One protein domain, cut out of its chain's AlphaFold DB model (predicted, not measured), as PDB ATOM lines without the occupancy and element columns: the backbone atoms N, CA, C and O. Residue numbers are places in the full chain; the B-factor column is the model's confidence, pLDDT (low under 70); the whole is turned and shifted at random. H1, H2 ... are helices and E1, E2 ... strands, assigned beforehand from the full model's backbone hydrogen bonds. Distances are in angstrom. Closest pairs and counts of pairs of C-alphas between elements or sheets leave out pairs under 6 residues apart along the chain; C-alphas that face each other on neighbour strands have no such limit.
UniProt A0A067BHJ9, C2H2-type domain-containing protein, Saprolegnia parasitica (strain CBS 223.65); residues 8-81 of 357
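AT A GLANCE: This is residues 8 to 81 of the 357 residues of the protein "C2H2-type domain-containing protein" of Saprolegnia parasitica (strain CBS 223.65) (UniProt A0A067BHJ9). Two small lobes, each a helix with a loop folded beside it, lie at the two ends of a loose, flat model, with the narrow two-stranded hairpin E1 and E2 between them. The first lobe holds residues 8 to 20 and H1, next to E1; the second holds H2 and the later part of the long link, where residues 57 to 58 pair with residues 65 to 66, while the first residues of that link, from 52 on, lead over from E2. The printed part has 74 residues, with two named helices and two named strands in the order H1, E1, E2, H2, and the sheet E1 - E2 is antiparallel. The class is mixed, helices and strands, with under half of the residues in named elements. The whole is loose, with a radius of gyration of the C-alphas of 14.2 A and spans of 39 by 31 by 16 A.

HOW THE PARTS SIT: After residues 8 to 20 comes H1, residues 21 to 31, and a tight link to E1, residues 35 to 39. The closest C-alphas of H1 and E1 are those of Val 28 and Phe 35, 6.9 A apart. E1 and E2, residues 47 to 51, form a hairpin, antiparallel at 160 degrees. N 38 and O 48 are within hydrogen-bond range at 3.0 A, and N 36 and O 50 at 3.1 A. H1 and E2 are only just apart, at 8.2 A. Residues 57 to 58 pair with residues 65 to 66, antiparallel. H2, residues 69 to 79, is apart from H1 and from E1. In H1 and H2 every O i to N i+4 pair is within hydrogen-bond range.

IN THESE COORDINATES: H1 begins at C-alpha 21 (171.640, 149.649, 142.885) and is 15.1 A long. E1 and E2 are each 13.0 A long. H2 is 15.3 A long and ends at C-alpha 79 (179.014, 165.497, 170.069).

THE WHOLE: The C-alphas farthest apart are those of Ala 15 and Ile 78, at 39.8 A. The printed part has no cut. The link from E2 to H2, 17 residues, is long. The mean pLDDT of the printed part is 78.9; residue 36 and residues 38 to 55 are under 70.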
ATOM      1  N   SER A   8     165.067 154.077 141.589       94.12
ATOM      2  CA  SER A   8     164.832 155.368 140.936       94.12
ATOM      3  C   SER A   8     165.826 156.430 141.414       94.12
ATOM      4  O   SER A   8     166.178 156.474 142.595       94.12
ATOM      5  N   CYS A   9     166.274 157.286 140.494       94.38
ATOM      6  CA  CYS A   9     167.102 158.441 140.819       94.38
ATOM      7  C   CYS A   9     166.339 159.441 141.702       94.38
ATOM      8  O   CYS A   9     165.182 159.735 141.410       94.38
ATOM      9  N   PRO A  10     166.961 159.966 142.772       87.06
ATOM     10  CA  PRO A  10     166.313 160.921 143.670       87.06
ATOM     11  C   PRO A  10     166.285 162.357 143.135       87.06
ATOM     12  O   PRO A  10     165.633 163.205 143.734       87.06
ATOM     13  N   GLY A  11     166.973 162.653 142.028       88.06
ATOM     14  CA  GLY A  11     166.875 163.958 141.381       88.06
ATOM     15  C   GLY A  11     165.483 164.161 140.786       88.06
ATOM     16  O   GLY A  11     165.086 163.406 139.904       88.06
ATOM     17  N   GLU A  12     164.762 165.199 141.221       85.06
ATOM     18  CA  GLU A  12     163.375 165.469 140.794       85.06
ATOM     19  C   GLU A  12     163.224 165.618 139.269       85.06
ATOM     20  O   GLU A  12     162.196 165.257 138.702       85.06
ATOM     21  N   ALA A  13     164.269 166.098 138.586       89.31
ATOM     22  CA  ALA A  13     164.306 166.236 137.130       89.31
ATOM     23  C   ALA A  13     164.862 164.995 136.398       89.31
ATOM     24  O   ALA A  13     165.010 165.013 135.176       89.31
ATOM     25  N   CYS A  14     165.213 163.923 137.114       92.50
ATOM     26  CA  CYS A  14     165.914 162.779 136.550       92.50
ATOM     27  C   CYS A  14     165.064 161.509 136.539       92.50
ATOM     28  O   CYS A  14     164.865 160.849 137.551       92.50
ATOM     29  N   ALA A  15     164.643 161.103 135.342       95.50
ATOM     30  CA  ALA A  15     163.839 159.901 135.134       95.50
ATOM     31  C   ALA A  15     164.651 158.586 135.123       95.50
ATOM     32  O   ALA A  15     164.135 157.550 134.701       95.50
ATOM     33  N   HIS A  16     165.929 158.595 135.526       95.62
ATOM     34  CA  HIS A  16     166.762 157.395 135.461       95.62
ATOM     35  C   HIS A  16     166.315 156.343 136.484       95.62
ATOM     36  O   HIS A  16     166.156 156.637 137.670       95.62
ATOM     37  N   ARG A  17     166.170 155.101 136.018       95.94
ATOM     38  CA  ARG A  17     165.859 153.929 136.837       95.94
ATOM     39  C   ARG A  17     166.806 152.786 136.501       95.94
ATOM     40  O   ARG A  17     167.228 152.655 135.353       95.94
ATOM     41  N   ALA A  18     167.112 151.950 137.487       95.44
ATOM     42  CA  ALA A  18     167.961 150.781 137.298       95.44
ATOM     43  C   ALA A  18     167.477 149.569 138.099       95.44
ATOM     44  O   ALA A  18     167.011 149.715 139.225       95.44
ATOM     45  N   GLY A  19     167.633 148.366 137.537       93.00
ATOM     46  CA  GLY A  19     167.327 147.108 138.238       93.00
ATOM     47  C   GLY A  19     168.355 146.727 139.306       93.00
ATOM     48  O   GLY A  19     168.060 145.949 140.204       93.00
ATOM     49  N   GLU A  20     169.549 147.318 139.251       92.38
ATOM     50  CA  GLU A  20     170.624 147.102 140.218       92.38
ATOM     51  C   GLU A  20     171.050 148.429 140.843       92.38
ATOM     52  O   GLU A  20     171.245 149.433 140.146       92.38
ATOM     53  N   TRP A  21     171.255 148.439 142.161       89.12
ATOM     54  CA  TRP A  21     171.640 149.649 142.885       89.12
ATOM     55  C   TRP A  21     173.007 150.192 142.424       89.12
ATOM     56  O   TRP A  21     173.217 151.401 142.450       89.12
ATOM     57  N   GLN A  22     173.924 149.337 141.946       89.44
ATOM     58  CA  GLN A  22     175.232 149.746 141.412       89.44
ATOM     59  C   GLN A  22     175.096 150.645 140.179       89.44
ATOM     60  O   GLN A  22     175.865 151.593 140.001       89.44
ATOM     61  N   LEU A  23     174.121 150.345 139.317       90.00
ATOM     62  CA  LEU A  23     173.849 151.121 138.111       90.00
ATOM     63  C   LEU A  23     173.250 152.480 138.473       90.00
ATOM     64  O   LEU A  23     173.690 153.491 137.921       90.00
ATOM     65  N   LEU A  24     172.343 152.514 139.459       92.56
ATOM     66  CA  LEU A  24     171.834 153.773 139.996       92.56
ATOM     67  C   LEU A  24     172.960 154.597 140.638       92.56
ATOM     68  O   LEU A  24     173.079 155.786 140.359       92.56
ATOM     69  N   TYR A  25     173.817 153.973 141.446       87.50
ATOM     70  CA  TYR A  25     174.952 154.639 142.083       87.50
ATOM     71  C   TYR A  25     175.875 155.285 141.049       87.50
ATOM     72  O   TYR A  25     176.195 156.469 141.144       87.50
ATOM     73  N   ARG A  26     176.252 154.531 140.011       87.75
ATOM     74  CA  ARG A  26     177.076 155.046 138.913       87.75
ATOM     75  C   ARG A  26     176.401 156.212 138.198       87.75
ATOM     76  O   ARG A  26     177.074 157.186 137.875       87.75
ATOM     77  N   HIS A  27     175.099 156.127 137.942       93.31
ATOM     78  CA  HIS A  27     174.348 157.229 137.353       93.31
ATOM     79  C   HIS A  27     174.394 158.477 138.241       93.31
ATOM     80  O   HIS A  27     174.776 159.537 137.759       93.31
ATOM     81  N   VAL A  28     174.070 158.344 139.529       91.56
ATOM     82  CA  VAL A  28     174.054 159.468 140.471       91.56
ATOM     83  C   VAL A  28     175.429 160.124 140.544       91.56
ATOM     84  O   VAL A  28     175.526 161.306 140.274       91.56
ATOM     85  N   VAL A  29     176.506 159.360 140.734       84.62
ATOM     86  CA  VAL A  29     177.875 159.909 140.804       84.62
ATOM     87  C   VAL A  29     178.331 160.592 139.504       84.62
ATOM     88  O   VAL A  29     179.169 161.488 139.543       84.62
ATOM     89  N   THR A  30     177.829 160.167 138.339       85.62
ATOM     90  CA  THR A  30     178.272 160.709 137.036       85.62
ATOM     91  C   THR A  30     177.407 161.844 136.506       85.62
ATOM     92  O   THR A  30     177.890 162.644 135.706       85.62
ATOM     93  N   LYS A  31     176.130 161.887 136.883       92.94
ATOM     94  CA  LYS A  31     175.152 162.848 136.363       92.94
ATOM     95  C   LYS A  31     174.700 163.866 137.397       92.94
ATOM     96  O   LYS A  31     174.126 164.870 136.994       92.94
ATOM     97  N   HIS A  32     174.986 163.624 138.671       88.00
ATOM     98  CA  HIS A  32     174.576 164.477 139.769       88.00
ATOM     99  C   HIS A  32     175.749 164.722 140.723       88.00
ATOM    100  O   HIS A  32     176.304 163.804 141.324       88.00
ATOM    101  N   ASP A  33     176.160 165.975 140.846       79.50
ATOM    102  CA  ASP A  33     177.238 166.424 141.734       79.50
ATOM    103  C   ASP A  33     176.732 166.825 143.135       79.50
ATOM    104  O   ASP A  33     177.513 167.139 144.046       79.50
ATOM    105  N   ASP A  34     175.415 166.774 143.325       77.12
ATOM    106  CA  ASP A  34     174.675 167.210 144.502       77.12
ATOM    107  C   ASP A  34     174.213 166.065 145.419       77.12
ATOM    108  O   ASP A  34     173.702 166.342 146.505       77.12
ATOM    109  N   PHE A  35     174.449 164.798 145.063       76.12
ATOM    110  CA  PHE A  35     174.090 163.658 145.915       76.12
ATOM    111  C   PHE A  35     175.295 162.935 146.516       76.12
ATOM    112  O   PHE A  35     176.318 162.708 145.871       76.12
ATOM    113  N   ILE A  36     175.128 162.500 147.764       66.44
ATOM    114  CA  ILE A  36     175.998 161.515 148.416       66.44
ATOM    115  C   ILE A  36     175.159 160.254 148.625       66.44
ATOM    116  O   ILE A  36     174.053 160.329 149.165       66.44
ATOM    117  N   ILE A  37     175.671 159.104 148.186       70.12
ATOM    118  CA  ILE A  37     175.027 157.807 148.409       70.12
ATOM    119  C   ILE A  37     175.805 157.059 149.485       70.12
ATOM    120  O   ILE A  37     176.995 156.798 149.313       70.12
ATOM    121  N   ASP A  38     175.112 156.698 150.561       56.31
ATOM    122  CA  ASP A  38     175.641 155.841 151.618       56.31
ATOM    123  C   ASP A  38     175.306 154.367 151.342       56.31
ATOM    124  O   ASP A  38     174.223 154.034 150.842       56.31
ATOM    125  N   LYS A  39     176.256 153.479 151.645       60.94
ATOM    126  CA  LYS A  39     176.172 152.047 151.368       60.94
ATOM    127  C   LYS A  39     176.347 151.249 152.656       60.94
ATOM    128  O   LYS A  39     177.467 150.943 153.051       60.94
ATOM    129  N   ASN A  40     175.236 150.773 153.210       52.28
ATOM    130  CA  ASN A  40     175.270 149.721 154.221       52.28
ATOM    131  C   ASN A  40     175.434 148.348 153.554       52.28
ATOM    132  O   ASN A  40     174.699 148.000 152.631       52.28
ATOM    133  N   LEU A  41     176.408 147.555 154.006       38.19
ATOM    134  CA  LEU A  41     176.624 146.178 153.552       38.19
ATOM    135  C   LEU A  41     175.927 145.205 154.515       38.19
ATOM    136  O   LEU A  41     176.475 144.852 155.552       38.19
ATOM    137  N   GLY A  42     174.721 144.766 154.155       38.28
ATOM    138  CA  GLY A  42     173.947 143.743 154.866       38.28
ATOM    139  C   GLY A  42     172.835 143.173 153.980       38.28
ATOM    140  O   GLY A  42     172.518 143.759 152.948       38.28
ATOM    141  N   ALA A  43     172.258 142.030 154.364       37.59
ATOM    142  CA  ALA A  43     171.188 141.369 153.601       37.59
ATOM    143  C   ALA A  43     169.927 142.246 153.431       37.59
ATOM    144  O   ALA A  43     169.209 142.081 152.450       37.59
ATOM    145  N   ASP A  44     169.746 143.238 154.311       44.69
ATOM    146  CA  ASP A  44     168.645 144.213 154.305       44.69
ATOM    147  C   ASP A  44     169.122 145.650 153.989       44.69
ATOM    148  O   ASP A  44     168.618 146.628 154.541       44.69
ATOM    149  N   ALA A  45     170.152 145.805 153.150       49.56
ATOM    150  CA  ALA A  45     170.788 147.095 152.869       49.56
ATOM    151  C   ALA A  45     169.805 148.178 152.376       49.56
ATOM    152  O   ALA A  45     169.365 148.181 151.226       49.56
ATOM    153  N   THR A  46     169.529 149.171 153.222       50.28
ATOM    154  CA  THR A  46     168.866 150.415 152.819       50.28
ATOM    155  C   THR A  46     169.892 151.390 152.248       50.28
ATOM    156  O   THR A  46     170.836 151.774 152.940       50.28
ATOM    157  N   VAL A  47     169.697 151.816 150.999       50.75
ATOM    158  CA  VAL A  47     170.474 152.894 150.373       50.75
ATOM    159  C   VAL A  47     169.893 154.229 150.830       50.75
ATOM    160  O   VAL A  47     168.760 154.558 150.479       50.75
ATOM    161  N   ALA A  48     170.653 154.993 151.612       54.44
ATOM    162  CA  ALA A  48     170.295 156.366 151.942       54.44
ATOM    163  C   ALA A  48     170.917 157.300 150.900       54.44
ATOM    164  O   ALA A  48     172.126 157.265 150.661       54.44
ATOM    165  N   VAL A  49     170.081 158.121 150.263       53.16
ATOM    166  CA  VAL A  49     170.541 159.161 149.343       53.16
ATOM    167  C   VAL A  49     170.329 160.519 149.990       53.16
ATOM    168  O   VAL A  49     169.218 160.846 150.404       53.16
ATOM    169  N   PHE A  50     171.399 161.303 150.079       56.06
ATOM    170  CA  PHE A  50     171.383 162.634 150.670       56.06
ATOM    171  C   PHE A  50     171.470 163.682 149.569       56.06
ATOM    172  O   PHE A  50     172.426 163.682 148.797       56.06
ATOM    173  N   GLN A  51     170.482 164.570 149.510       43.75
ATOM    174  CA  GLN A  51     170.493 165.753 148.653       43.75
ATOM    175  C   GLN A  51     171.349 166.847 149.312       43.75
ATOM    176  O   GLN A  51     171.311 166.994 150.537       43.75
ATOM    177  N   ARG A  52     172.105 167.628 148.531       47.09
ATOM    178  CA  ARG A  52     172.800 168.840 149.000       47.09
ATOM    179  C   ARG A  52     171.948 170.098 148.773       47.09
ATOM    180  O   ARG A  52     172.045 170.711 147.713       47.09
ATOM    181  N   PRO A  53     171.163 170.570 149.758       43.25
ATOM    182  CA  PRO A  53     170.661 171.932 149.737       43.25
ATOM    183  C   PRO A  53     171.748 172.848 150.317       43.25
ATOM    184  O   PRO A  53     171.889 172.959 151.534       43.25
ATOM    185  N   ASN A  54     172.493 173.517 149.434       54.09
ATOM    186  CA  ASN A  54     173.651 174.383 149.711       54.09
ATOM    187  C   ASN A  54     174.956 173.623 149.989       54.09
ATOM    188  O   ASN A  54     174.962 172.501 150.479       54.09
ATOM    189  N   SER A  55     176.087 174.260 149.677       68.00
ATOM    190  CA  SER A  55     177.470 173.772 149.827       68.00
ATOM    191  C   SER A  55     177.887 173.369 151.253       68.00
ATOM    192  O   SER A  55     179.060 173.096 151.501       68.00
ATOM    193  N   GLU A  56     176.951 173.333 152.195       79.56
ATOM    194  CA  GLU A  56     177.164 172.974 153.586       79.56
ATOM    195  C   GLU A  56     176.733 171.525 153.829       79.56
ATOM    196  O   GLU A  56     175.587 171.135 153.620       79.56
ATOM    197  N   LEU A  57     177.662 170.717 154.325       83.88
ATOM    198  CA  LEU A  57     177.405 169.372 154.813       83.88
ATOM    199  C   LEU A  57     176.684 169.467 156.167       83.88
ATOM    200  O   LEU A  57     177.156 170.143 157.083       83.88
ATOM    201  N   GLN A  58     175.546 168.786 156.309       89.44
ATOM    202  CA  GLN A  58     174.766 168.757 157.547       89.44
ATOM    203  C   GLN A  58     175.011 167.454 158.320       89.44
ATOM    204  O   GLN A  58     175.050 166.371 157.742       89.44
ATOM    205  N   CYS A  59     175.149 167.549 159.643       90.38
ATOM    206  CA  CYS A  59     175.191 166.377 160.510       90.38
ATOM    207  C   CYS A  59     173.832 165.645 160.498       90.38
ATOM    208  O   CYS A  59     172.802 166.285 160.704       90.38
ATOM    209  N   PRO A  60     173.787 164.309 160.358       83.19
ATOM    210  CA  PRO A  60     172.524 163.563 160.313       83.19
ATOM    211  C   PRO A  60     171.784 163.484 161.660       83.19
ATOM    212  O   PRO A  60     170.651 163.013 161.711       83.19
ATOM    213  N   LYS A  61     172.416 163.886 162.769       81.44
ATOM    214  CA  LYS A  61     171.860 163.741 164.126       81.44
ATOM    215  C   LYS A  61     171.460 165.062 164.774       81.44
ATOM    216  O   LYS A  61     170.778 165.043 165.796       81.44
ATOM    217  N   CYS A  62     171.860 166.201 164.215       89.62
ATOM    218  CA  CYS A  62     171.489 167.505 164.749       89.62
ATOM    219  C   CYS A  62     171.496 168.597 163.667       89.62
ATOM    220  O   CYS A  62     171.733 168.343 162.489       89.62
ATOM    221  N   ALA A  63     171.233 169.843 164.060       92.00
ATOM    222  CA  ALA A  63     171.190 170.979 163.140       92.00
ATOM    223  C   ALA A  63     172.579 171.528 162.742       92.00
ATOM    224  O   ALA A  63     172.653 172.571 162.096       92.00
ATOM    225  N   PHE A  64     173.681 170.871 163.129       93.44
ATOM    226  CA  PHE A  64     175.033 171.322 162.790       93.44
ATOM    227  C   PHE A  64     175.291 171.241 161.283       93.44
ATOM    228  O   PHE A  64     175.020 170.217 160.655       93.44
ATOM    229  N   ARG A  65     175.859 172.312 160.720       93.81
ATOM    230  CA  ARG A  65     176.202 172.457 159.300       93.81
ATOM    231  C   ARG A  65     177.629 172.974 159.158       93.81
ATOM    232  O   ARG A  65     178.075 173.783 159.972       93.81
ATOM    233  N   SER A  66     178.351 172.513 158.143       91.44
ATOM    234  CA  SER A  66     179.671 173.042 157.806       91.44
ATOM    235  C   SER A  66     180.019 172.811 156.342       91.44
ATOM    236  O   SER A  66     179.744 171.753 155.795       91.44
ATOM    237  N   GLU A  67     180.711 173.760 155.719       88.31
ATOM    238  CA  GLU A  67     181.275 173.601 154.370       88.31
ATOM    239  C   GLU A  67     182.422 172.573 154.318       88.31
ATOM    240  O   GLU A  67     182.796 172.099 153.247       88.31
ATOM    241  N   SER A  68     183.001 172.210 155.470       88.00
ATOM    242  CA  SER A  68     184.141 171.296 155.557       88.00
ATOM    243  C   SER A  68     183.735 169.925 156.089       88.00
ATOM    244  O   SER A  68     183.209 169.793 157.199       88.00
ATOM    245  N   HIS A  69     184.085 168.883 155.334       84.25
ATOM    246  CA  HIS A  69     183.923 167.491 155.753       84.25
ATOM    247  C   HIS A  69     184.650 167.196 157.075       84.25
ATOM    248  O   HIS A  69     184.099 166.534 157.953       84.25
ATOM    249  N   ALA A  70     185.855 167.748 157.265       84.12
ATOM    250  CA  ALA A  70     186.624 167.571 158.496       84.12
ATOM    251  C   ALA A  70     185.883 168.134 159.721       84.12
ATOM    252  O   ALA A  70     185.873 167.504 160.780       84.12
ATOM    253  N   SER A  71     185.202 169.269 159.559       91.06
ATOM    254  CA  SER A  71     184.413 169.895 160.621       91.06
ATOM    255  C   SER A  71     183.175 169.075 160.984       91.06
ATOM    256  O   SER A  71     182.876 168.926 162.165       91.06
ATOM    257  N   VAL A  72     182.469 168.501 160.000       91.38
ATOM    258  CA  VAL A  72     181.318 167.613 160.265       91.38
ATOM    259  C   VAL A  72     181.768 166.310 160.927       91.38
ATOM    260  O   VAL A  72     181.160 165.887 161.909       91.38
ATOM    261  N   LYS A  73     182.878 165.719 160.470       87.69
ATOM    262  CA  LYS A  73     183.495 164.530 161.080       87.69
ATOM    263  C   LYS A  73     183.880 164.772 162.539       87.69
ATOM    264  O   LYS A  73     183.494 163.996 163.409       87.69
ATOM    265  N   GLN A  74     184.588 165.867 162.817       90.75
ATOM    266  CA  GLN A  74     184.971 166.245 164.177       90.75
ATOM    267  C   GLN A  74     183.744 166.543 165.050       90.75
ATOM    268  O   GLN A  74     183.694 166.167 166.220       90.75
ATOM    269  N   HIS A  75     182.727 167.196 164.488       94.75
ATOM    270  CA  HIS A  75     181.478 167.439 165.195       94.75
ATOM    271  C   HIS A  75     180.799 166.125 165.609       94.75
ATOM    272  O   HIS A  75     180.427 165.996 166.777       94.75
ATOM    273  N   ILE A  76     180.686 165.153 164.696       90.75
ATOM    274  CA  ILE A  76     180.096 163.836 164.974       90.75
ATOM    275  C   ILE A  76     180.913 163.101 166.037       90.75
ATOM    276  O   ILE A  76     180.338 162.581 166.992       90.75
ATOM    277  N   SER A  77     182.244 163.114 165.932       86.06
ATOM    278  CA  SER A  77     183.098 162.407 166.888       86.06
ATOM    279  C   SER A  77     183.054 163.009 168.293       86.06
ATOM    280  O   SER A  77     183.219 162.277 169.257       86.06
ATOM    281  N   ILE A  78     182.847 164.323 168.436       91.88
ATOM    282  CA  ILE A  78     182.802 164.987 169.750       91.88
ATOM    283  C   ILE A  78     181.396 164.941 170.355       91.88
ATOM    284  O   ILE A  78     181.241 164.657 171.539       91.88
ATOM    285  N   ASN A  79     180.367 165.239 169.558       93.31
ATOM    286  CA  ASN A  79     179.014 165.497 170.069       93.31
ATOM    287  C   ASN A  79     178.078 164.289 169.949       93.31
ATOM    288  O   ASN A  79     177.003 164.284 170.547       93.31
ATOM    289  N   HIS A  80     178.473 163.268 169.187       89.88
ATOM    290  CA  HIS A  80     177.692 162.048 168.972       89.88
ATOM    291  C   HIS A  80     178.487 160.766 169.288       89.88
ATOM    292  O   HIS A  80     178.073 159.672 168.896       89.88
ATOM    293  N   ALA A  81     179.598 160.876 170.031       79.56
ATOM    294  CA  ALA A  81     180.329 159.720 170.550       79.56
ATOM    295  C   ALA A  81     179.414 158.831 171.410       79.56
ATOM    296  O   ALA A  81     178.751 159.310 172.327       79.56
TER     297      ALA A  81